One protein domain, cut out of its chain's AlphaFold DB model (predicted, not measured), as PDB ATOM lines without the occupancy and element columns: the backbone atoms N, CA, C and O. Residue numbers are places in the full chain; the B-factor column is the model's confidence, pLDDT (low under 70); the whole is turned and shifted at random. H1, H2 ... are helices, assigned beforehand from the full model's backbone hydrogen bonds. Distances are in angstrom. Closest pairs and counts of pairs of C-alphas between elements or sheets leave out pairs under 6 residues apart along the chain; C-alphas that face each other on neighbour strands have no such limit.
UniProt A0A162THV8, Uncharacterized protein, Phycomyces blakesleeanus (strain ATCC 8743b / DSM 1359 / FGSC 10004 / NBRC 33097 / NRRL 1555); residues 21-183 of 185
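Overview. This is residues 21 to 183 of the 185 residues of an uncharacterized protein of Phycomyces blakesleeanus (strain ATCC 8743b / DSM 1359 / FGSC 10004 / NBRC 33097 / NRRL 1555) (UniProt A0A162THV8). A long rod of helices: H2 crosses H4 in a clump with H3, H1 is at one end, H5 runs on from the clump, and H6 lies beyond it, residues 173 to 183 sticking out. The 163 printed residues have six named helices, H1 to H6, no named strand: all helix, extended, radius of gyration of the C-alphas 24.1 A, spans 94 by 34 by 30 A.

Along the chain. H4, residues 100 to 119, and H5, 131 to 150, each span 28.3 A; H2, 41 to 60, 30.9 A. H3 is 69 to 80. H1, 21 to 37, begins at C-alpha (-48.451, 44.709, 70.786); H6, 166 to 181, ends at (-11.339, -24.401, 24.822).

Arrangement. H4, the hub, touches H2 about perpendicular at 79 degrees; closest C-alphas, Tyr 47 and Ala 109, 4.8 A. H3, H4 and H5 form an up-and-down bundle, each running against the one before. H1 only just touches H4, with 3 pairs of C-alphas within 8 A; closest Asn 28 and Ala 119, 6.6 A. H6 touches no helix. O i to N i+4 pairs are within hydrogen-bond range throughout, except H2, 13 of 16.

Size, cuts and confidence. The printed part has no cut. H3 to H4, H4 to H5 and H5 to H6 are long links. pLDDT is under 70 in residues 58 to 64, 154 to 165 and 180 to 183.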
ATOM      1  N   THR A  21     -48.823  45.078  72.162       89.69
ATOM      2  CA  THR A  21     -48.451  44.709  70.786       89.69
ATOM      3  C   THR A  21     -47.026  45.162  70.464       89.69
ATOM      4  O   THR A  21     -46.238  44.397  69.901       89.69
ATOM      5  N   LEU A  22     -46.662  46.380  70.872       89.31
ATOM      6  CA  LEU A  22     -45.325  46.934  70.676       89.31
ATOM      7  C   LEU A  22     -44.261  46.180  71.488       89.31
ATOM      8  O   LEU A  22     -43.170  45.905  70.975       89.31
ATOM      9  N   ALA A  23     -44.577  45.802  72.728       91.31
ATOM     10  CA  ALA A  23     -43.693  45.004  73.576       91.31
ATOM     11  C   ALA A  23     -43.436  43.605  72.985       91.31
ATOM     12  O   ALA A  23     -42.286  43.152  72.933       91.31
ATOM     13  N   ILE A  24     -44.481  42.942  72.472       88.69
ATOM     14  CA  ILE A  24     -44.365  41.650  71.777       88.69
ATOM     15  C   ILE A  24     -43.500  41.794  70.520       88.69
ATOM     16  O   ILE A  24     -42.574  41.008  70.316       88.69
ATOM     17  N   TYR A  25     -43.749  42.818  69.698       88.00
ATOM     18  CA  TYR A  25     -42.958  43.079  68.495       88.00
ATOM     19  C   TYR A  25     -41.473  43.286  68.821       88.00
ATOM     20  O   TYR A  25     -40.607  42.660  68.210       88.00
ATOM     21  N   SER A  26     -41.177  44.107  69.830       88.88
ATOM     22  CA  SER A  26     -39.805  44.380  70.280       88.88
ATOM     23  C   SER A  26     -39.107  43.113  70.786       88.88
ATOM     24  O   SER A  26     -37.950  42.861  70.449       88.88
ATOM     25  N   SER A  27     -39.829  42.268  71.526       89.19
ATOM     26  CA  SER A  27     -39.321  40.976  72.003       89.19
ATOM     27  C   SER A  27     -39.000  40.026  70.843       89.19
ATOM     28  O   SER A  27     -37.932  39.414  70.820       89.19
ATOM     29  N   ASN A  28     -39.872  39.950  69.832       88.56
ATOM     30  CA  ASN A  28     -39.633  39.143  68.632       88.56
ATOM     31  C   ASN A  28     -38.392  39.623  67.865       88.56
ATOM     32  O   ASN A  28     -37.581  38.802  67.433       88.56
ATOM     33  N   GLN A  29     -38.209  40.941  67.733       88.50
ATOM     34  CA  GLN A  29     -37.019  41.519  67.103       88.50
ATOM     35  C   GLN A  29     -35.736  41.158  67.860       88.50
ATOM     36  O   GLN A  29     -34.745  40.773  67.237       88.50
ATOM     37  N   LEU A  30     -35.765  41.208  69.195       92.00
ATOM     38  CA  LEU A  30     -34.624  40.835  70.030       92.00
ATOM     39  C   LEU A  30     -34.229  39.364  69.837       92.00
ATOM     40  O   LEU A  30     -33.054  39.063  69.637       92.00
ATOM     41  N   VAL A  31     -35.204  38.451  69.838       91.38
ATOM     42  CA  VAL A  31     -34.954  37.016  69.614       91.38
ATOM     43  C   VAL A  31     -34.354  36.768  68.227       91.38
ATOM     44  O   VAL A  31     -33.434  35.959  68.077       91.38
ATOM     45  N   LEU A  32     -34.834  37.478  67.201       90.44
ATOM     46  CA  LEU A  32     -34.282  37.385  65.849       90.44
ATOM     47  C   LEU A  32     -32.841  37.903  65.779       90.44
ATOM     48  O   LEU A  32     -32.008  37.255  65.144       90.44
ATOM     49  N   ALA A  33     -32.538  39.024  66.438       89.50
ATOM     50  CA  ALA A  33     -31.186  39.574  66.512       89.50
ATOM     51  C   ALA A  33     -30.224  38.595  67.203       89.50
ATOM     52  O   ALA A  33     -29.209  38.216  66.623       89.50
ATOM     53  N   GLN A  34     -30.605  38.061  68.366       91.75
ATOM     54  CA  GLN A  34     -29.811  37.060  69.083       91.75
ATOM     55  C   GLN A  34     -29.572  35.799  68.243       91.75
ATOM     56  O   GLN A  34     -28.467  35.259  68.223       91.75
ATOM     57  N   ASN A  35     -30.585  35.323  67.510       89.44
ATOM     58  CA  ASN A  35     -30.419  34.173  66.623       89.44
ATOM     59  C   ASN A  35     -29.400  34.439  65.505       89.44
ATOM     60  O   ASN A  35     -28.681  33.524  65.097       89.44
ATOM     61  N   LEU A  36     -29.353  35.670  64.991       88.62
ATOM     62  CA  LEU A  36     -28.382  36.076  63.981       88.62
ATOM     63  C   LEU A  36     -26.971  36.170  64.556       88.62
ATOM     64  O   LEU A  36     -26.046  35.690  63.902       88.62
ATOM     65  N   ASP A  37     -26.820  36.693  65.772       90.12
ATOM     66  CA  ASP A  37     -25.526  36.810  66.450       90.12
ATOM     67  C   ASP A  37     -24.929  35.441  66.794       90.12
ATOM     68  O   ASP A  37     -23.733  35.213  66.631       90.12
ATOM     69  N   GLN A  38     -25.772  34.491  67.204       92.75
ATOM     70  CA  GLN A  38     -25.352  33.116  67.498       92.75
ATOM     71  C   GLN A  38     -25.112  32.273  66.237       92.75
ATOM     72  O   GLN A  38     -24.603  31.150  66.309       92.75
ATOM     73  N   ARG A  39     -25.490  32.768  65.052       92.06
ATOM     74  CA  ARG A  39     -25.322  32.018  63.809       92.06
ATOM     75  C   ARG A  39     -23.848  32.008  63.396       92.06
ATOM     76  O   ARG A  39     -23.248  33.070  63.248       92.06
ATOM     77  N   PRO A  40     -23.277  30.837  63.053       95.88
ATOM     78  CA  PRO A  40     -21.917  30.774  62.533       95.88
ATOM     79  C   PRO A  40     -21.719  31.695  61.322       95.88
ATOM     80  O   PRO A  40     -22.486  31.636  60.355       95.88
ATOM     81  N   THR A  41     -20.646  32.491  61.329       94.38
ATOM     82  CA  THR A  41     -20.357  33.512  60.305       94.38
ATOM     83  C   THR A  41     -20.370  32.949  58.884       94.38
ATOM     84  O   THR A  41     -20.881  33.579  57.957       94.38
ATOM     85  N   ASN A  42     -19.851  31.731  58.703       93.94
ATOM     86  CA  ASN A  42     -19.828  31.056  57.405       93.94
ATOM     87  C   ASN A  42     -21.239  30.747  56.894       93.94
ATOM     88  O   ASN A  42     -21.525  30.953  55.714       93.94
ATOM     89  N   THR A  43     -22.137  30.309  57.777       93.38
ATOM     90  CA  THR A  43     -23.546  30.068  57.446       93.38
ATOM     91  C   THR A  43     -24.239  31.376  57.087       93.38
ATOM     92  O   THR A  43     -24.939  31.427  56.079       93.38
ATOM     93  N   THR A  44     -23.995  32.449  57.847       94.31
ATOM     94  CA  THR A  44     -24.534  33.786  57.558       94.31
ATOM     95  C   THR A  44     -24.112  34.267  56.173       94.31
ATOM     96  O   THR A  44     -24.973  34.560  55.345       94.31
ATOM     97  N   LYS A  45     -22.809  34.242  55.857       95.19
ATOM     98  CA  LYS A  45     -22.293  34.602  54.523       95.19
ATOM     99  C   LYS A  45     -22.907  33.735  53.418       95.19
ATOM    100  O   LYS A  45     -23.350  34.247  52.391       95.19
ATOM    101  N   ALA A  46     -22.964  32.419  53.633       94.31
ATOM    102  CA  ALA A  46     -23.492  31.479  52.651       94.31
ATOM    103  C   ALA A  46     -24.998  31.640  52.405       94.31
ATOM    104  O   ALA A  46     -25.448  31.352  51.290       94.31
ATOM    105  N   TYR A  47     -25.765  32.037  53.424       95.88
ATOM    106  CA  TYR A  47     -27.195  32.308  53.312       95.88
ATOM    107  C   TYR A  47     -27.422  33.638  52.615       95.88
ATOM    108  O   TYR A  47     -28.131  33.642  51.616       95.88
ATOM    109  N   LEU A  48     -26.768  34.717  53.058       94.44
ATOM    110  CA  LEU A  48     -26.902  36.045  52.454       94.44
ATOM    111  C   LEU A  48     -26.671  36.001  50.942       94.44
ATOM    112  O   LEU A  48     -27.536  36.425  50.189       94.44
ATOM    113  N   ALA A  49     -25.597  35.356  50.478       93.88
ATOM    114  CA  ALA A  49     -25.327  35.233  49.044       93.88
ATOM    115  C   ALA A  49     -26.466  34.558  48.247       93.88
ATOM    116  O   ALA A  49     -26.707  34.903  47.096       93.88
ATOM    117  N   LYS A  50     -27.171  33.587  48.841       94.31
ATOM    118  CA  LYS A  50     -28.296  32.884  48.193       94.31
ATOM    119  C   LYS A  50     -29.603  33.656  48.319       94.31
ATOM    120  O   LYS A  50     -30.429  33.607  47.416       94.31
ATOM    121  N   GLN A  51     -29.783  34.343  49.444       94.44
ATOM    122  CA  GLN A  51     -30.918  35.219  49.703       94.44
ATOM    123  C   GLN A  51     -30.907  36.411  48.742       94.44
ATOM    124  O   GLN A  51     -31.959  36.743  48.209       94.44
ATOM    125  N   GLU A  52     -29.735  36.980  48.451       91.94
ATOM    126  CA  GLU A  52     -29.577  38.024  47.433       91.94
ATOM    127  C   GLU A  52     -29.930  37.521  46.033       91.94
ATOM    128  O   GLU A  52     -30.730  38.149  45.348       91.94
ATOM    129  N   GLU A  53     -29.431  36.349  45.624       91.81
ATOM    130  CA  GLU A  53     -29.807  35.765  44.326       91.81
ATOM    131  C   GLU A  53     -31.331  35.570  44.219       91.81
ATOM    132  O   GLU A  53     -31.935  35.931  43.213       91.81
ATOM    133  N   TRP A  54     -31.973  35.093  45.287       91.56
ATOM    134  CA  TRP A  54     -33.433  35.001  45.374       91.56
ATOM    135  C   TRP A  54     -34.125  36.368  45.264       91.56
ATOM    136  O   TRP A  54     -35.101  36.495  44.528       91.56
ATOM    137  N   ARG A  55     -33.632  37.404  45.953       88.31
ATOM    138  CA  ARG A  55     -34.180  38.770  45.869       88.31
ATOM    139  C   ARG A  55     -34.051  39.371  44.476       88.31
ATOM    140  O   ARG A  55     -34.994  40.001  44.008       88.31
ATOM    141  N   CYS A  56     -32.933  39.150  43.789       82.88
ATOM    142  CA  CYS A  56     -32.730  39.660  42.434       82.88
ATOM    143  C   CYS A  56     -33.739  39.081  41.433       82.88
ATOM    144  O   CYS A  56     -34.232  39.816  40.580       82.88
ATOM    145  N   LEU A  57     -34.074  37.793  41.556       77.00
ATOM    146  CA  LEU A  57     -35.043  37.113  40.686       77.00
ATOM    147  C   LEU A  57     -36.502  37.380  41.047       77.00
ATOM    148  O   LEU A  57     -37.398  37.082  40.267       77.00
ATOM    149  N   LYS A  58     -36.767  37.976  42.210       65.00
ATOM    150  CA  LYS A  58     -38.130  38.228  42.683       65.00
ATOM    151  C   LYS A  58     -38.863  39.372  41.991       65.00
ATOM    152  O   LYS A  58     -40.035  39.581  42.302       65.00
ATOM    153  N   LYS A  59     -38.207  40.098  41.079       60.12
ATOM    154  CA  LYS A  59     -38.777  41.271  40.394       60.12
ATOM    155  C   LYS A  59     -40.065  40.976  39.608       60.12
ATOM    156  O   LYS A  59     -40.761  41.914  39.252       60.12
ATOM    157  N   GLU A  60     -40.416  39.708  39.411       61.06
ATOM    158  CA  GLU A  60     -41.610  39.280  38.672       61.06
ATOM    159  C   GLU A  60     -42.820  38.921  39.558       61.06
ATOM    160  O   GLU A  60     -43.915  38.741  39.040       61.06
ATOM    161  N   PHE A  61     -42.681  38.823  40.891       63.47
ATOM    162  CA  PHE A  61     -43.738  38.215  41.723       63.47
ATOM    163  C   PHE A  61     -44.840  39.151  42.234       63.47
ATOM    164  O   PHE A  61     -45.786  38.623  42.813       63.47
ATOM    165  N   GLY A  62     -44.744  40.477  42.065       64.44
ATOM    166  CA  GLY A  62     -45.777  41.478  42.422       64.44
ATOM    167  C   GLY A  62     -46.118  41.633  43.921       64.44
ATOM    168  O   GLY A  62     -46.269  42.745  44.409       64.44
ATOM    169  N   ASP A  63     -46.163  40.531  44.672       62.78
ATOM    170  CA  ASP A  63     -46.524  40.415  46.085       62.78
ATOM    171  C   ASP A  63     -45.296  40.526  46.999       62.78
ATOM    172  O   ASP A  63     -44.715  39.508  47.408       62.78
ATOM    173  N   ASN A  64     -44.904  41.764  47.313       61.75
ATOM    174  CA  ASN A  64     -44.216  42.189  48.545       61.75
ATOM    175  C   ASN A  64     -43.125  41.256  49.117       61.75
ATOM    176  O   ASN A  64     -42.986  41.110  50.329       61.75
ATOM    177  N   GLU A  65     -42.326  40.603  48.269       76.25
ATOM    178  CA  GLU A  65     -41.177  39.782  48.681       76.25
ATOM    179  C   GLU A  65     -41.523  38.543  49.564       76.25
ATOM    180  O   GLU A  65     -40.626  37.833  50.044       76.25
ATOM    181  N   LEU A  66     -42.798  38.199  49.767       89.38
ATOM    182  CA  LEU A  66     -43.181  37.099  50.661       89.38
ATOM    183  C   LEU A  66     -42.812  35.727  50.085       89.38
ATOM    184  O   LEU A  66     -43.087  35.417  48.924       89.38
ATOM    185  N   VAL A  67     -42.185  34.893  50.916       91.81
ATOM    186  CA  VAL A  67     -41.766  33.537  50.542       91.81
ATOM    187  C   VAL A  67     -42.915  32.548  50.742       91.81
ATOM    188  O   VAL A  67     -43.500  32.490  51.822       91.81
ATOM    189  N   ASN A  68     -43.186  31.708  49.745       92.12
ATOM    190  CA  ASN A  68     -44.085  30.560  49.862       92.12
ATOM    191  C   ASN A  68     -43.518  29.348  49.092       92.12
ATOM    192  O   ASN A  68     -42.492  29.462  48.417       92.12
ATOM    193  N   ASP A  69     -44.170  28.189  49.222       94.38
ATOM    194  CA  ASP A  69     -43.735  26.926  48.602       94.38
ATOM    195  C   ASP A  69     -43.688  26.998  47.068       94.38
ATOM    196  O   ASP A  69     -42.716  26.566  46.456       94.38
ATOM    197  N   GLN A  70     -44.697  27.616  46.446       91.44
ATOM    198  CA  GLN A  70     -44.792  27.751  44.989       91.44
ATOM    199  C   GLN A  70     -43.664  28.618  44.423       91.44
ATOM    200  O   GLN A  70     -42.926  28.166  43.554       91.44
ATOM    201  N   LYS A  71     -43.468  29.825  44.966       91.06
ATOM    202  CA  LYS A  71     -42.421  30.757  44.524       91.06
ATOM    203  C   LYS A  71     -41.032  30.152  44.718       91.06
ATOM    204  O   LYS A  71     -40.175  30.293  43.848       91.06
ATOM    205  N   LEU A  72     -40.799  29.463  45.843       93.62
ATOM    206  CA  LEU A  72     -39.533  28.762  46.057       93.62
ATOM    207  C   LEU A  72     -39.362  27.629  45.039       93.62
ATOM    208  O   LEU A  72     -38.288  27.510  44.463       93.62
ATOM    209  N   SER A  73     -40.400  26.837  44.768       93.12
ATOM    210  CA  SER A  73     -40.347  25.789  43.743       93.12
ATOM    211  C   SER A  73     -40.013  26.351  42.355       93.12
ATOM    212  O   SER A  73     -39.116  25.819  41.703       93.12
ATOM    213  N   SER A  74     -40.660  27.441  41.928       91.12
ATOM    214  CA  SER A  74     -40.373  28.104  40.645       91.12
ATOM    215  C   SER A  74     -38.921  28.570  40.565       91.12
ATOM    216  O   SER A  74     -38.194  28.166  39.669       91.12
ATOM    217  N   PHE A  75     -38.423  29.292  41.571       91.81
ATOM    218  CA  PHE A  75     -37.017  29.714  41.604       91.81
ATOM    219  C   PHE A  75     -36.025  28.551  41.547       91.81
ATOM    220  O   PHE A  75     -34.954  28.663  40.945       91.81
ATOM    221  N   MET A  76     -36.356  27.426  42.181       92.12
ATOM    222  CA  MET A  76     -35.497  26.250  42.138       92.12
ATOM    223  C   MET A  76     -35.408  25.684  40.717       92.12
ATOM    224  O   MET A  76     -34.305  25.376  40.269       92.12
ATOM    225  N   ILE A  77     -36.540  25.588  40.015       89.69
ATOM    226  CA  ILE A  77     -36.624  25.075  38.642       89.69
ATOM    227  C   ILE A  77     -35.974  26.050  37.656       89.69
ATOM    228  O   ILE A  77     -35.061  25.665  36.929       89.69
ATOM    229  N   ASP A  78     -36.395  27.311  37.677       88.94
ATOM    230  CA  ASP A  78     -36.067  28.284  36.633       88.94
ATOM    231  C   ASP A  78     -34.630  28.797  36.764       88.94
ATOM    232  O   ASP A  78     -33.936  29.006  35.766       88.94
ATOM    233  N   TYR A  79     -34.143  28.945  38.000       90.06
ATOM    234  CA  TYR A  79     -32.829  29.522  38.265       90.06
ATOM    235  C   TYR A  79     -31.820  28.531  38.841       90.06
ATOM    236  O   TYR A  79     -30.742  28.352  38.272       90.06
ATOM    237  N   VAL A  80     -32.116  27.898  39.982       90.75
ATOM    238  CA  VAL A  80     -31.094  27.141  40.734       90.75
ATOM    239  C   VAL A  80     -30.541  25.972  39.917       90.75
ATOM    240  O   VAL A  80     -29.336  25.716  39.968       90.75
ATOM    241  N   MET A  81     -31.384  25.300  39.130       87.06
ATOM    242  CA  MET A  81     -30.946  24.200  38.263       87.06
ATOM    243  C   MET A  81     -30.059  24.667  37.103       87.06
ATOM    244  O   MET A  81     -29.093  23.983  36.770       87.06
ATOM    245  N   ASN A  82     -30.327  25.850  36.547       86.69
ATOM    246  CA  ASN A  82     -29.640  26.369  35.359       86.69
ATOM    247  C   ASN A  82     -28.384  27.191  35.687       86.69
ATOM    248  O   ASN A  82     -27.507  27.367  34.848       86.69
ATOM    249  N   ARG A  83     -28.257  27.675  36.927       86.81
ATOM    250  CA  ARG A  83     -27.157  28.545  37.370       86.81
ATOM    251  C   ARG A  83     -25.769  27.906  37.246       86.81
ATOM    252  O   ARG A  83     -24.786  28.605  37.007       86.81
ATOM    253  N   GLY A  84     -25.668  26.606  37.518       84.44
ATOM    254  CA  GLY A  84     -24.393  25.897  37.613       84.44
ATOM    255  C   GLY A  84     -23.454  26.386  38.734       84.44
ATOM    256  O   GLY A  84     -23.776  27.240  39.575       84.44
ATOM    257  N   ARG A  85     -22.258  25.788  38.795       85.44
ATOM    258  CA  ARG A  85     -21.185  26.154  39.734       85.44
ATOM    259  C   ARG A  85     -20.415  27.368  39.213       85.44
ATOM    260  O   ARG A  85     -19.916  27.363  38.100       85.44
ATOM    261  N   LYS A  86     -20.226  28.378  40.071       79.19
ATOM    262  CA  LYS A  86     -19.521  29.625  39.710       79.19
ATOM    263  C   LYS A  86     -18.025  29.435  39.420       79.19
ATOM    264  O   LYS A  86     -17.483  30.127  38.574       79.19
ATOM    265  N   LEU A  87     -17.364  28.529  40.144       78.12
ATOM    266  CA  LEU A  87     -15.896  28.405  40.153       78.12
ATOM    267  C   LEU A  87     -15.363  27.192  39.386       78.12
ATOM    268  O   LEU A  87     -14.155  26.995  39.330       78.12
ATOM    269  N   LYS A  88     -16.242  26.330  38.866       79.75
ATOM    270  CA  LYS A  88     -15.835  25.112  38.162       79.75
ATOM    271  C   LYS A  88     -16.695  24.921  36.928       79.75
ATOM    272  O   LYS A  88     -17.922  24.949  37.033       79.75
ATOM    273  N   ARG A  89     -16.025  24.695  35.807       83.00
ATOM    274  CA  ARG A  89     -16.604  24.301  34.525       83.00
ATOM    275  C   ARG A  89     -16.106  22.906  34.184       83.00
ATOM    276  O   ARG A  89     -15.105  22.473  34.759       83.00
ATOM    277  N   ASP A  90     -16.858  22.196  33.360       81.19
ATOM    278  CA  ASP A  90     -16.391  20.912  32.846       81.19
ATOM    279  C   ASP A  90     -15.288  21.110  31.795       81.19
ATOM    280  O   ASP A  90     -14.958  22.242  31.424       81.19
ATOM    281  N   ASP A  91     -14.714  20.003  31.326       83.44
ATOM    282  CA  ASP A  91     -13.641  20.001  30.324       83.44
ATOM    283  C   ASP A  91     -14.089  20.632  28.990       83.44
ATOM    284  O   ASP A  91     -13.275  21.173  28.246       83.44
ATOM    285  N   ASN A  92     -15.404  20.658  28.736       83.94
ATOM    286  CA  ASN A  92     -16.040  21.291  27.579       83.94
ATOM    287  C   ASN A  92     -16.428  22.761  27.845       83.94
ATOM    288  O   ASN A  92     -17.205  23.345  27.086       83.94
ATOM    289  N   ASN A  93     -15.920  23.368  28.926       79.50
ATOM    290  CA  ASN A  93     -16.208  24.737  29.365       79.50
ATOM    291  C   ASN A  93     -17.704  25.029  29.640       79.50
ATOM    292  O   ASN A  93     -18.111  26.192  29.734       79.50
ATOM    293  N   SER A  94     -18.524  23.993  29.811       83.06
ATOM    294  CA  SER A  94     -19.945  24.082  30.143       83.06
ATOM    295  C   SER A  94     -20.174  24.183  31.658       83.06
ATOM    296  O   SER A  94     -19.305  23.903  32.495       83.06
ATOM    297  N   LEU A  95     -21.364  24.661  32.035       82.62
ATOM    298  CA  LEU A  95     -21.745  24.866  33.431       82.62
ATOM    299  C   LEU A  95     -21.948  23.525  34.143       82.62
ATOM    300  O   LEU A  95     -22.889  22.793  33.851       82.62
ATOM    301  N   ILE A  96     -21.124  23.242  35.156       83.81
ATOM    302  CA  ILE A  96     -21.335  22.064  36.003       83.81
ATOM    303  C   ILE A  96     -22.596  22.283  36.850       83.81
ATOM    304  O   ILE A  96     -22.645  23.268  37.600       83.81
ATOM    305  N   PRO A  97     -23.569  21.356  36.838       85.94
ATOM    306  CA  PRO A  97     -24.757  21.450  37.672       85.94
ATOM    307  C   PRO A  97     -24.439  21.550  39.172       85.94
ATOM    308  O   PRO A  97     -23.422  21.059  39.692       85.94
ATOM    309  N   LEU A  98     -25.340  22.197  39.910       89.44
ATOM    310  CA  LEU A  98     -25.235  22.260  41.362       89.44
ATOM    311  C   LEU A  98     -25.457  20.877  41.981       89.44
ATOM    312  O   LEU A  98     -26.352  20.129  41.604       89.44
ATOM    313  N   GLY A  99     -24.638  20.544  42.980       87.44
ATOM    314  CA  GLY A  99     -24.830  19.323  43.759       87.44
ATOM    315  C   GLY A  99     -26.011  19.437  44.725       87.44
ATOM    316  O   GLY A  99     -26.384  20.535  45.145       87.44
ATOM    317  N   LYS A 100     -26.532  18.285  45.165       88.75
ATOM    318  CA  LYS A 100     -27.651  18.167  46.120       88.75
ATOM    319  C   LYS A 100     -27.486  19.041  47.368       88.75
ATOM    320  O   LYS A 100     -28.425  19.715  47.780       88.75
ATOM    321  N   GLY A 101     -26.282  19.073  47.945       90.56
ATOM    322  CA  GLY A 101     -25.982  19.899  49.120       90.56
ATOM    323  C   GLY A 101     -26.138  21.399  48.856       90.56
ATOM    324  O   GLY A 101     -26.704  22.115  49.680       90.56
ATOM    325  N   SER A 102     -25.711  21.868  47.680       91.75
ATOM    326  CA  SER A 102     -25.869  23.267  47.269       91.75
ATOM    327  C   SER A 102     -27.338  23.622  47.055       91.75
ATOM    328  O   SER A 102     -27.786  24.646  47.559       91.75
ATOM    329  N   ILE A 103     -28.093  22.753  46.376       92.88
ATOM    330  CA  ILE A 103     -29.541  22.895  46.150       92.88
ATOM    331  C   ILE A 103     -30.282  22.980  47.496       92.88
ATOM    332  O   ILE A 103     -31.033  23.921  47.747       92.88
ATOM    333  N   ALA A 104     -29.998  22.062  48.423       93.75
ATOM    334  CA  ALA A 104     -30.572  22.090  49.767       93.75
ATOM    335  C   ALA A 104     -30.182  23.354  50.557       93.75
ATOM    336  O   ALA A 104     -30.971  23.840  51.368       93.75
ATOM    337  N   ALA A 105     -28.989  23.910  50.327       95.06
ATOM    338  CA  ALA A 105     -28.564  25.156  50.957       95.06
ATOM    339  C   ALA A 105     -29.351  26.379  50.448       95.06
ATOM    340  O   ALA A 105     -29.599  27.282  51.244       95.06
ATOM    341  N   TYR A 106     -29.790  26.406  49.182       95.62
ATOM    342  CA  TYR A 106     -30.732  27.431  48.695       95.62
ATOM    343  C   TYR A 106     -32.072  27.333  49.410       95.62
ATOM    344  O   TYR A 106     -32.535  28.326  49.964       95.62
ATOM    345  N   VAL A 107     -32.642  26.127  49.489       96.38
ATOM    346  CA  VAL A 107     -33.909  25.901  50.198       96.38
ATOM    347  C   VAL A 107     -33.810  26.365  51.651       96.38
ATOM    348  O   VAL A 107     -34.690  27.078  52.120       96.38
ATOM    349  N   LYS A 108     -32.724  26.024  52.358       96.56
ATOM    350  CA  LYS A 108     -32.495  26.480  53.740       96.56
ATOM    351  C   LYS A 108     -32.374  28.001  53.844       96.56
ATOM    352  O   LYS A 108     -32.984  28.591  54.729       96.56
ATOM    353  N   ALA A 109     -31.615  28.631  52.950       96.31
ATOM    354  CA  ALA A 109     -31.420  30.077  52.960       96.31
ATOM    355  C   ALA A 109     -32.722  30.843  52.667       96.31
ATOM    356  O   ALA A 109     -32.994  31.849  53.314       96.31
ATOM    357  N   VAL A 110     -33.558  30.365  51.742       95.31
ATOM    358  CA  VAL A 110     -34.852  31.001  51.443       95.31
ATOM    359  C   VAL A 110     -35.895  30.689  52.523       95.31
ATOM    360  O   VAL A 110     -36.668  31.566  52.906       95.31
ATOM    361  N   ALA A 111     -35.879  29.481  53.091       95.31
ATOM    362  CA  ALA A 111     -36.712  29.144  54.243       95.31
ATOM    363  C   ALA A 111     -36.376  30.007  55.472       95.31
ATOM    364  O   ALA A 111     -37.292  30.403  56.181       95.31
ATOM    365  N   ASP A 112     -35.105  30.370  55.680       94.50
ATOM    366  CA  ASP A 112     -34.692  31.320  56.723       94.50
ATOM    367  C   ASP A 112     -35.352  32.700  56.552       94.50
ATOM    368  O   ASP A 112     -35.785  33.296  57.536       94.50
ATOM    369  N   ILE A 113     -35.501  33.190  55.312       93.38
ATOM    370  CA  ILE A 113     -36.274  34.416  55.044       93.38
ATOM    371  C   ILE A 113     -37.730  34.213  55.475       93.38
ATOM    372  O   ILE A 113     -38.276  35.049  56.186       93.38
ATOM    373  N   CYS A 114     -38.354  33.101  55.073       93.69
ATOM    374  CA  CYS A 114     -39.743  32.801  55.427       93.69
ATOM    375  C   CYS A 114     -39.948  32.751  56.948       93.69
ATOM    376  O   CYS A 114     -40.887  33.357  57.455       93.69
ATOM    377  N   SER A 115     -39.050  32.090  57.682       91.88
ATOM    378  CA  SER A 115     -39.087  32.026  59.146       91.88
ATOM    379  C   SER A 115     -39.011  33.413  59.785       91.88
ATOM    380  O   SER A 115     -39.803  33.703  60.677       91.88
ATOM    381  N   LYS A 116     -38.128  34.295  59.296       90.44
ATOM    382  CA  LYS A 116     -38.049  35.688  59.765       90.44
ATOM    383  C   LYS A 116     -39.329  36.461  59.461       90.44
ATOM    384  O   LYS A 116     -39.877  37.098  60.350       90.44
ATOM    385  N   GLN A 117     -39.849  36.360  58.238       90.81
ATOM    386  CA  GLN A 117     -41.096  37.033  57.867       90.81
ATOM    387  C   GLN A 117     -42.279  36.568  58.731       90.81
ATOM    388  O   GLN A 117     -43.126  37.380  59.088       90.81
ATOM    389  N   LYS A 118     -42.326  35.282  59.101       90.31
ATOM    390  CA  LYS A 118     -43.343  34.734  60.012       90.31
ATOM    391  C   LYS A 118     -43.187  35.230  61.442       90.31
ATOM    392  O   LYS A 118     -44.177  35.632  62.039       90.31
ATOM    393  N   ALA A 119     -41.965  35.241  61.971       87.38
ATOM    394  CA  ALA A 119     -41.686  35.763  63.310       87.38
ATOM    395  C   ALA A 119     -42.055  37.253  63.447       87.38
ATOM    396  O   ALA A 119     -42.446  37.700  64.521       87.38
ATOM    397  N   LEU A 120     -41.983  38.003  62.344       85.19
ATOM    398  CA  LEU A 120     -42.405  39.402  62.263       85.19
ATOM    399  C   LEU A 120     -43.899  39.594  61.952       85.19
ATOM    400  O   LEU A 120     -44.342  40.730  61.823       85.19
ATOM    401  N   GLY A 121     -44.669  38.516  61.779       85.81
ATOM    402  CA  GLY A 121     -46.089  38.590  61.417       85.81
ATOM    403  C   GLY A 121     -46.367  39.082  59.989       85.81
ATOM    404  O   GLY A 121     -47.512  39.356  59.653       85.81
ATOM    405  N   LEU A 122     -45.345  39.179  59.132       86.44
ATOM    406  CA  LEU A 122     -45.461  39.697  57.762       86.44
ATOM    407  C   LEU A 122     -45.942  38.641  56.760       86.44
ATOM    408  O   LEU A 122     -46.494  38.978  55.716       86.44
ATOM    409  N   ASN A 123     -45.681  37.361  57.032       89.38
ATOM    410  CA  ASN A 123     -45.975  36.276  56.103       89.38
ATOM    411  C   ASN A 123     -46.995  35.297  56.684       89.38
ATOM    412  O   ASN A 123     -46.663  34.477  57.536       89.38
ATOM    413  N   LEU A 124     -48.215  35.356  56.153       87.69
ATOM    414  CA  LEU A 124     -49.319  34.462  56.510       87.69
ATOM    415  C   LEU A 124     -49.333  33.162  55.688       87.69
ATOM    416  O   LEU A 124     -50.159  32.284  55.925       87.69
ATOM    417  N   ASN A 125     -48.423  33.011  54.720       86.69
ATOM    418  CA  ASN A 125     -48.366  31.818  53.883       86.69
ATOM    419  C   ASN A 125     -47.889  30.587  54.671       86.69
ATOM    420  O   ASN A 125     -47.300  30.670  55.755       86.69
ATOM    421  N   GLY A 126     -48.088  29.407  54.079       85.31
ATOM    422  CA  GLY A 126     -47.592  28.127  54.590       85.31
ATOM    423  C   GLY A 126     -46.063  28.051  54.733       85.31
ATOM    424  O   GLY A 126     -45.330  29.032  54.619       85.31
ATOM    425  N   VAL A 127     -45.540  26.877  55.076       90.38
ATOM    426  CA  VAL A 127     -44.085  26.668  55.199       90.38
ATOM    427  C   VAL A 127     -43.421  26.792  53.822       90.38
ATOM    428  O   VAL A 127     -43.922  26.233  52.854       90.38
ATOM    429  N   ALA A 128     -42.271  27.473  53.734       91.75
ATOM    430  CA  ALA A 128     -41.539  27.628  52.469       91.75
ATOM    431  C   ALA A 128     -41.096  26.294  51.845       91.75
ATOM    432  O   ALA A 128     -41.085  26.158  50.633       91.75
ATOM    433  N   ARG A 129     -40.724  25.303  52.666       94.25
ATOM    434  CA  ARG A 129     -40.419  23.931  52.229       94.25
ATOM    435  C   ARG A 129     -41.659  23.039  52.353       94.25
ATOM    436  O   ARG A 129     -41.701  22.132  53.195       94.25
ATOM    437  N   GLY A 130     -42.672  23.350  51.557       93.50
ATOM    438  CA  GLY A 130     -43.927  22.616  51.481       93.50
ATOM    439  C   GLY A 130     -43.853  21.404  50.542       93.50
ATOM    440  O   GLY A 130     -42.759  20.917  50.229       93.50
ATOM    441  N   PRO A 131     -45.013  20.851  50.148       96.19
ATOM    442  CA  PRO A 131     -45.098  19.666  49.299       96.19
ATOM    443  C   PRO A 131     -44.392  19.811  47.946       96.19
ATOM    444  O   PRO A 131     -43.746  18.856  47.519       96.19
ATOM    445  N   LEU A 132     -44.449  20.983  47.300       95.06
ATOM    446  CA  LEU A 132     -43.844  21.190  45.980       95.06
ATOM    447  C   LEU A 132     -42.323  21.151  46.062       95.06
ATOM    448  O   LEU A 132     -41.681  20.379  45.352       95.06
ATOM    449  N   VAL A 133     -41.735  21.906  46.995       95.56
ATOM    450  CA  VAL A 133     -40.277  21.900  47.185       95.56
ATOM    451  C   VAL A 133     -39.786  20.518  47.629       95.56
ATOM    452  O   VAL A 133     -38.698  20.096  47.237       95.56
ATOM    453  N   ARG A 134     -40.565  19.777  48.428       95.44
ATOM    454  CA  ARG A 134     -40.232  18.387  48.793       95.44
ATOM    455  C   ARG A 134     -40.244  17.468  47.574       95.44
ATOM    456  O   ARG A 134     -39.236  16.810  47.329       95.44
ATOM    457  N   ALA A 135     -41.317  17.486  46.786       95.06
ATOM    458  CA  ALA A 135     -41.432  16.685  45.570       95.06
ATOM    459  C   ALA A 135     -40.305  17.001  44.572       95.06
ATOM    460  O   ALA A 135     -39.712  16.088  43.992       95.06
ATOM    461  N   PHE A 136     -39.945  18.279  44.433       92.75
ATOM    462  CA  PHE A 136     -38.808  18.714  43.626       92.75
ATOM    463  C   PHE A 136     -37.489  18.092  44.109       92.75
ATOM    464  O   PHE A 136     -36.766  17.477  43.323       92.75
ATOM    465  N   LEU A 137     -37.179  18.205  45.406       93.31
ATOM    466  CA  LEU A 137     -35.954  17.636  45.977       93.31
ATOM    467  C   LEU A 137     -35.905  16.111  45.821       93.31
ATOM    468  O   LEU A 137     -34.848  15.564  45.503       93.31
ATOM    469  N   ASP A 138     -37.032  15.428  46.005       93.19
ATOM    470  CA  ASP A 138     -37.129  13.977  45.830       93.19
ATOM    471  C   ASP A 138     -36.910  13.569  44.374       93.19
ATOM    472  O   ASP A 138     -36.200  12.601  44.097       93.19
ATOM    473  N   THR A 139     -37.458  14.339  43.434       90.81
ATOM    474  CA  THR A 139     -37.276  14.120  41.994       90.81
ATOM    475  C   THR A 139     -35.814  14.305  41.600       90.81
ATOM    476  O   THR A 139     -35.228  13.419  40.976       90.81
ATOM    477  N   ALA A 140     -35.182  15.392  42.050       86.81
ATOM    478  CA  ALA A 140     -33.758  15.631  41.836       86.81
ATOM    479  C   ALA A 140     -32.896  14.511  42.451       86.81
ATOM    480  O   ALA A 140     -31.926  14.048  41.847       86.81
ATOM    481  N   ASN A 141     -33.272  14.019  43.636       88.00
ATOM    482  CA  ASN A 141     -32.574  12.924  44.300       88.00
ATOM    483  C   ASN A 141     -32.646  11.614  43.521       88.00
ATOM    484  O   ASN A 141     -31.608  10.957  43.374       88.00
ATOM    485  N   LYS A 142     -33.843  11.262  43.039       89.38
ATOM    486  CA  LYS A 142     -34.097  10.076  42.215       89.38
ATOM    487  C   LYS A 142     -33.346  10.155  40.889       89.38
ATOM    488  O   LYS A 142     -32.684   9.186  40.532       89.38
ATOM    489  N   ALA A 143     -33.360  11.311  40.225       86.50
ATOM    490  CA  ALA A 143     -32.624  11.527  38.981       86.50
ATOM    491  C   ALA A 143     -31.116  11.290  39.167       86.50
ATOM    492  O   ALA A 143     -30.524  10.502  38.435       86.50
ATOM    493  N   SER A 144     -30.497  11.872  40.205       83.06
ATOM    494  CA  SER A 144     -29.072  11.614  40.464       83.06
ATOM    495  C   SER A 144     -28.789  10.151  40.816       83.06
ATOM    496  O   SER A 144     -27.764   9.620  40.408       83.06
ATOM    497  N   ALA A 145     -29.667   9.493  41.583       84.38
ATOM    498  CA  ALA A 145     -29.497   8.077  41.914       84.38
ATOM    499  C   ALA A 145     -29.581   7.193  40.660       84.38
ATOM    500  O   ALA A 145     -28.843   6.220  40.535       84.38
ATOM    501  N   GLN A 146     -30.445   7.555  39.710       86.69
ATOM    502  CA  GLN A 146     -30.528   6.883  38.421       86.69
ATOM    503  C   GLN A 146     -29.251   7.079  37.596       86.69
ATOM    504  O   GLN A 146     -28.796   6.121  36.980       86.69
ATOM    505  N   THR A 147     -28.647   8.272  37.613       81.94
ATOM    506  CA  THR A 147     -27.343   8.517  36.974       81.94
ATOM    507  C   THR A 147     -26.241   7.658  37.590       81.94
ATOM    508  O   THR A 147     -25.542   6.973  36.854       81.94
ATOM    509  N   VAL A 148     -26.141   7.618  38.923       81.50
ATOM    510  CA  VAL A 148     -25.155   6.787  39.642       81.50
ATOM    511  C   VAL A 148     -25.275   5.316  39.238       81.50
ATOM    512  O   VAL A 148     -24.274   4.699  38.893       81.50
ATOM    513  N   ARG A 149     -26.502   4.778  39.197       81.56
ATOM    514  CA  ARG A 149     -26.766   3.393  38.767       81.56
ATOM    515  C   ARG A 149     -26.414   3.147  37.301       81.56
ATOM    516  O   ARG A 149     -25.835   2.119  36.980       81.56
ATOM    517  N   LYS A 150     -26.763   4.072  36.398       82.00
ATOM    518  CA  LYS A 150     -26.414   3.963  34.966       82.00
ATOM    519  C   LYS A 150     -24.903   3.953  34.748       82.00
ATOM    520  O   LYS A 150     -24.427   3.264  33.853       82.00
ATOM    521  N   ASN A 151     -24.180   4.707  35.567       77.75
ATOM    522  CA  ASN A 151     -22.729   4.800  35.514       77.75
ATOM    523  C   ASN A 151     -22.028   3.690  36.315       77.75
ATOM    524  O   ASN A 151     -20.803   3.696  36.377       77.75
ATOM    525  N   PHE A 152     -22.775   2.770  36.945       72.19
ATOM    526  CA  PHE A 152     -22.249   1.736  37.849       72.19
ATOM    527  C   PHE A 152     -21.359   2.303  38.971       72.19
ATOM    528  O   PHE A 152     -20.495   1.624  39.518       72.19
ATOM    529  N   GLU A 153     -21.574   3.567  39.348       70.88
ATOM    530  CA  GLU A 153     -20.821   4.242  40.411       70.88
ATOM    531  C   GLU A 153     -21.181   3.703  41.807       70.88
ATOM    532  O   GLU A 153     -20.456   3.941  42.776       70.88
ATOM    533  N   ASP A 154     -22.307   2.993  41.922       69.44
ATOM    534  CA  ASP A 154     -22.725   2.264  43.118       69.44
ATOM    535  C   ASP A 154     -22.020   0.909  43.276       69.44
ATOM    536  O   ASP A 154     -22.015   0.349  44.375       69.44
ATOM    537  N   CYS A 155     -21.352   0.406  42.234       69.94
ATOM    538  CA  CYS A 155     -20.512  -0.783  42.299       69.94
ATOM    539  C   CYS A 155     -19.157  -0.455  42.952       69.94
ATOM    540  O   CYS A 155     -18.133  -0.370  42.288       69.94
ATOM    541  N   GLY A 156     -19.172  -0.242  44.275       60.16
ATOM    542  CA  GLY A 156     -18.016  -0.234  45.183       60.16
ATOM    543  C   GLY A 156     -16.724   0.391  44.646       60.16
ATOM    544  O   GLY A 156     -15.874  -0.323  44.115       60.16
ATOM    545  N   LYS A 157     -16.509   1.691  44.885       59.09
ATOM    546  CA  LYS A 157     -15.222   2.357  44.605       59.09
ATOM    547  C   LYS A 157     -14.042   1.570  45.189       59.09
ATOM    548  O   LYS A 157     -14.061   1.216  46.363       59.09
ATOM    549  N   ASN A 158     -13.007   1.354  44.378       58.28
ATOM    550  CA  ASN A 158     -11.781   0.609  44.697       58.28
ATOM    551  C   ASN A 158     -11.960  -0.894  44.997       58.28
ATOM    552  O   ASN A 158     -11.089  -1.497  45.617       58.28
ATOM    553  N   THR A 159     -13.064  -1.513  44.572       63.72
ATOM    554  CA  THR A 159     -13.227  -2.980  44.611       63.72
ATOM    555  C   THR A 159     -12.806  -3.633  43.287       63.72
ATOM    556  O   THR A 159     -12.577  -2.931  42.310       63.72
ATOM    557  N   LEU A 160     -12.717  -4.969  43.218       61.38
ATOM    558  CA  LEU A 160     -12.394  -5.692  41.969       61.38
ATOM    559  C   LEU A 160     -13.386  -5.382  40.824       61.38
ATOM    560  O   LEU A 160     -13.034  -5.472  39.656       61.38
ATOM    561  N   ASN A 161     -14.614  -4.980  41.173       63.06
ATOM    562  CA  ASN A 161     -15.651  -4.549  40.232       63.06
ATOM    563  C   ASN A 161     -15.563  -3.057  39.864       63.06
ATOM    564  O   ASN A 161     -16.352  -2.579  39.051       63.06
ATOM    565  N   ASN A 162     -14.637  -2.305  40.459       57.56
ATOM    566  CA  ASN A 162     -14.468  -0.885  40.199       57.56
ATOM    567  C   ASN A 162     -13.657  -0.682  38.920       57.56
ATOM    568  O   ASN A 162     -12.435  -0.812  38.933       57.56
ATOM    569  N   GLY A 163     -14.331  -0.293  37.843       57.69
ATOM    570  CA  GLY A 163     -13.664   0.280  36.675       57.69
ATOM    571  C   GLY A 163     -13.754  -0.525  35.389       57.69
ATOM    572  O   GLY A 163     -13.353   0.012  34.366       57.69
ATOM    573  N   TYR A 164     -14.331  -1.729  35.390       64.88
ATOM    574  CA  TYR A 164     -14.584  -2.407  34.122       64.88
ATOM    575  C   TYR A 164     -15.801  -1.811  33.427       64.88
ATOM    576  O   TYR A 164     -16.946  -2.003  33.843       64.88
ATOM    577  N   ILE A 165     -15.557  -1.115  32.320       69.88
ATOM    578  CA  ILE A 165     -16.618  -0.825  31.352       69.88
ATOM    579  C   ILE A 165     -17.115  -2.153  30.772       69.88
ATOM    580  O   ILE A 165     -16.348  -3.105  30.632       69.88
ATOM    581  N   LYS A 166     -18.399  -2.223  30.396       72.31
ATOM    582  CA  LYS A 166     -19.032  -3.442  29.853       72.31
ATOM    583  C   LYS A 166     -18.157  -4.151  28.804       72.31
ATOM    584  O   LYS A 166     -18.012  -5.364  28.851       72.31
ATOM    585  N   GLN A 167     -17.526  -3.378  27.922       76.38
ATOM    586  CA  GLN A 167     -16.634  -3.869  26.868       76.38
ATOM    587  C   GLN A 167     -15.345  -4.524  27.394       76.38
ATOM    588  O   GLN A 167     -14.849  -5.475  26.796       76.38
ATOM    589  N   GLU A 168     -14.779  -4.032  28.496       78.31
ATOM    590  CA  GLU A 168     -13.602  -4.643  29.122       78.31
ATOM    591  C   GLU A 168     -13.967  -5.959  29.807       78.31
ATOM    592  O   GLU A 168     -13.244  -6.940  29.661       78.31
ATOM    593  N   LEU A 169     -15.120  -6.009  30.479       80.62
ATOM    594  CA  LEU A 169     -15.669  -7.243  31.048       80.62
ATOM    595  C   LEU A 169     -15.960  -8.289  29.965       80.62
ATOM    596  O   LEU A 169     -15.627  -9.460  30.138       80.62
ATOM    597  N   GLU A 170     -16.528  -7.866  28.832       84.12
ATOM    598  CA  GLU A 170     -16.739  -8.726  27.662       84.12
ATOM    599  C   GLU A 170     -15.410  -9.274  27.127       84.12
ATOM    600  O   GLU A 170     -15.294 -10.485  26.959       84.12
ATOM    601  N   ARG A 171     -14.380  -8.430  26.956       85.81
ATOM    602  CA  ARG A 171     -13.039  -8.870  26.520       85.81
ATOM    603  C   ARG A 171     -12.389  -9.858  27.482       85.81
ATOM    604  O   ARG A 171     -11.804 -10.842  27.040       85.81
ATOM    605  N   ILE A 172     -12.472  -9.596  28.787       84.19
ATOM    606  CA  ILE A 172     -11.929 -10.494  29.811       84.19
ATOM    607  C   ILE A 172     -12.651 -11.842  29.751       84.19
ATOM    608  O   ILE A 172     -12.000 -12.884  29.747       84.19
ATOM    609  N   SER A 173     -13.982 -11.828  29.648       85.06
ATOM    610  CA  SER A 173     -14.789 -13.043  29.515       85.06
ATOM    611  C   SER A 173     -14.405 -13.841  28.264       85.06
ATOM    612  O   SER A 173     -14.129 -15.036  28.358       85.06
ATOM    613  N   GLN A 174     -14.289 -13.173  27.111       88.19
ATOM    614  CA  GLN A 174     -13.883 -13.788  25.842       88.19
ATOM    615  C   GLN A 174     -12.516 -14.468  25.946       88.19
ATOM    616  O   GLN A 174     -12.386 -15.641  25.599       88.19
ATOM    617  N   TYR A 175     -11.531 -13.775  26.523       87.38
ATOM    618  CA  TYR A 175     -10.191 -14.318  26.737       87.38
ATOM    619  C   TYR A 175     -10.209 -15.624  27.544       87.38
ATOM    620  O   TYR A 175      -9.522 -16.583  27.194       87.38
ATOM    621  N   PHE A 176     -10.985 -15.687  28.632       84.50
ATOM    622  CA  PHE A 176     -11.048 -16.891  29.462       84.50
ATOM    623  C   PHE A 176     -11.823 -18.035  28.803       84.50
ATOM    624  O   PHE A 176     -11.443 -19.190  28.988       84.50
ATOM    625  N   MET A 177     -12.864 -17.741  28.022       84.31
ATOM    626  CA  MET A 177     -13.609 -18.761  27.277       84.31
ATOM    627  C   MET A 177     -12.730 -19.405  26.192       84.31
ATOM    628  O   MET A 177     -12.591 -20.625  26.167       84.31
ATOM    629  N   GLU A 178     -12.025 -18.602  25.389       85.19
ATOM    630  CA  GLU A 178     -11.125 -19.089  24.323       85.19
ATOM    631  C   GLU A 178      -9.927 -19.888  24.870       85.19
ATOM    632  O   GLU A 178      -9.476 -20.879  24.286       85.19
ATOM    633  N   LYS A 179      -9.395 -19.488  26.030       73.38
ATOM    634  CA  LYS A 179      -8.255 -20.170  26.659       73.38
ATOM    635  C   LYS A 179      -8.637 -21.475  27.371       73.38
ATOM    636  O   LYS A 179      -7.762 -22.297  27.640       73.38
ATOM    637  N   ASN A 180      -9.913 -21.661  27.703       61.53
ATOM    638  CA  ASN A 180     -10.415 -22.914  28.265       61.53
ATOM    639  C   ASN A 180     -10.744 -23.941  27.172       61.53
ATOM    640  O   ASN A 180     -10.508 -25.125  27.397       61.53
ATOM    641  N   ASP A 181     -11.160 -23.505  25.978       58.84
ATOM    642  CA  ASP A 181     -11.339 -24.401  24.822       58.84
ATOM    643  C   ASP A 181     -10.020 -25.051  24.372       58.84
ATOM    644  O   ASP A 181      -9.988 -26.209  23.968       58.84
ATOM    645  N   THR A 182      -8.890 -24.356  24.522       56.44
ATOM    646  CA  THR A 182      -7.559 -24.896  24.179       56.44
ATOM    647  C   THR A 182      -6.988 -25.880  25.208       56.44
ATOM    648  O   THR A 182      -5.930 -26.462  24.973       56.44
ATOM    649  N   ARG A 183      -7.669 -26.092  26.344       55.19
ATOM    650  CA  ARG A 183      -7.305 -27.093  27.367       55.19
ATOM    651  C   ARG A 183      -8.163 -28.359  27.313       55.19
ATOM    652  O   ARG A 183      -7.965 -29.245  28.138       55.19
TER     653      ARG A 183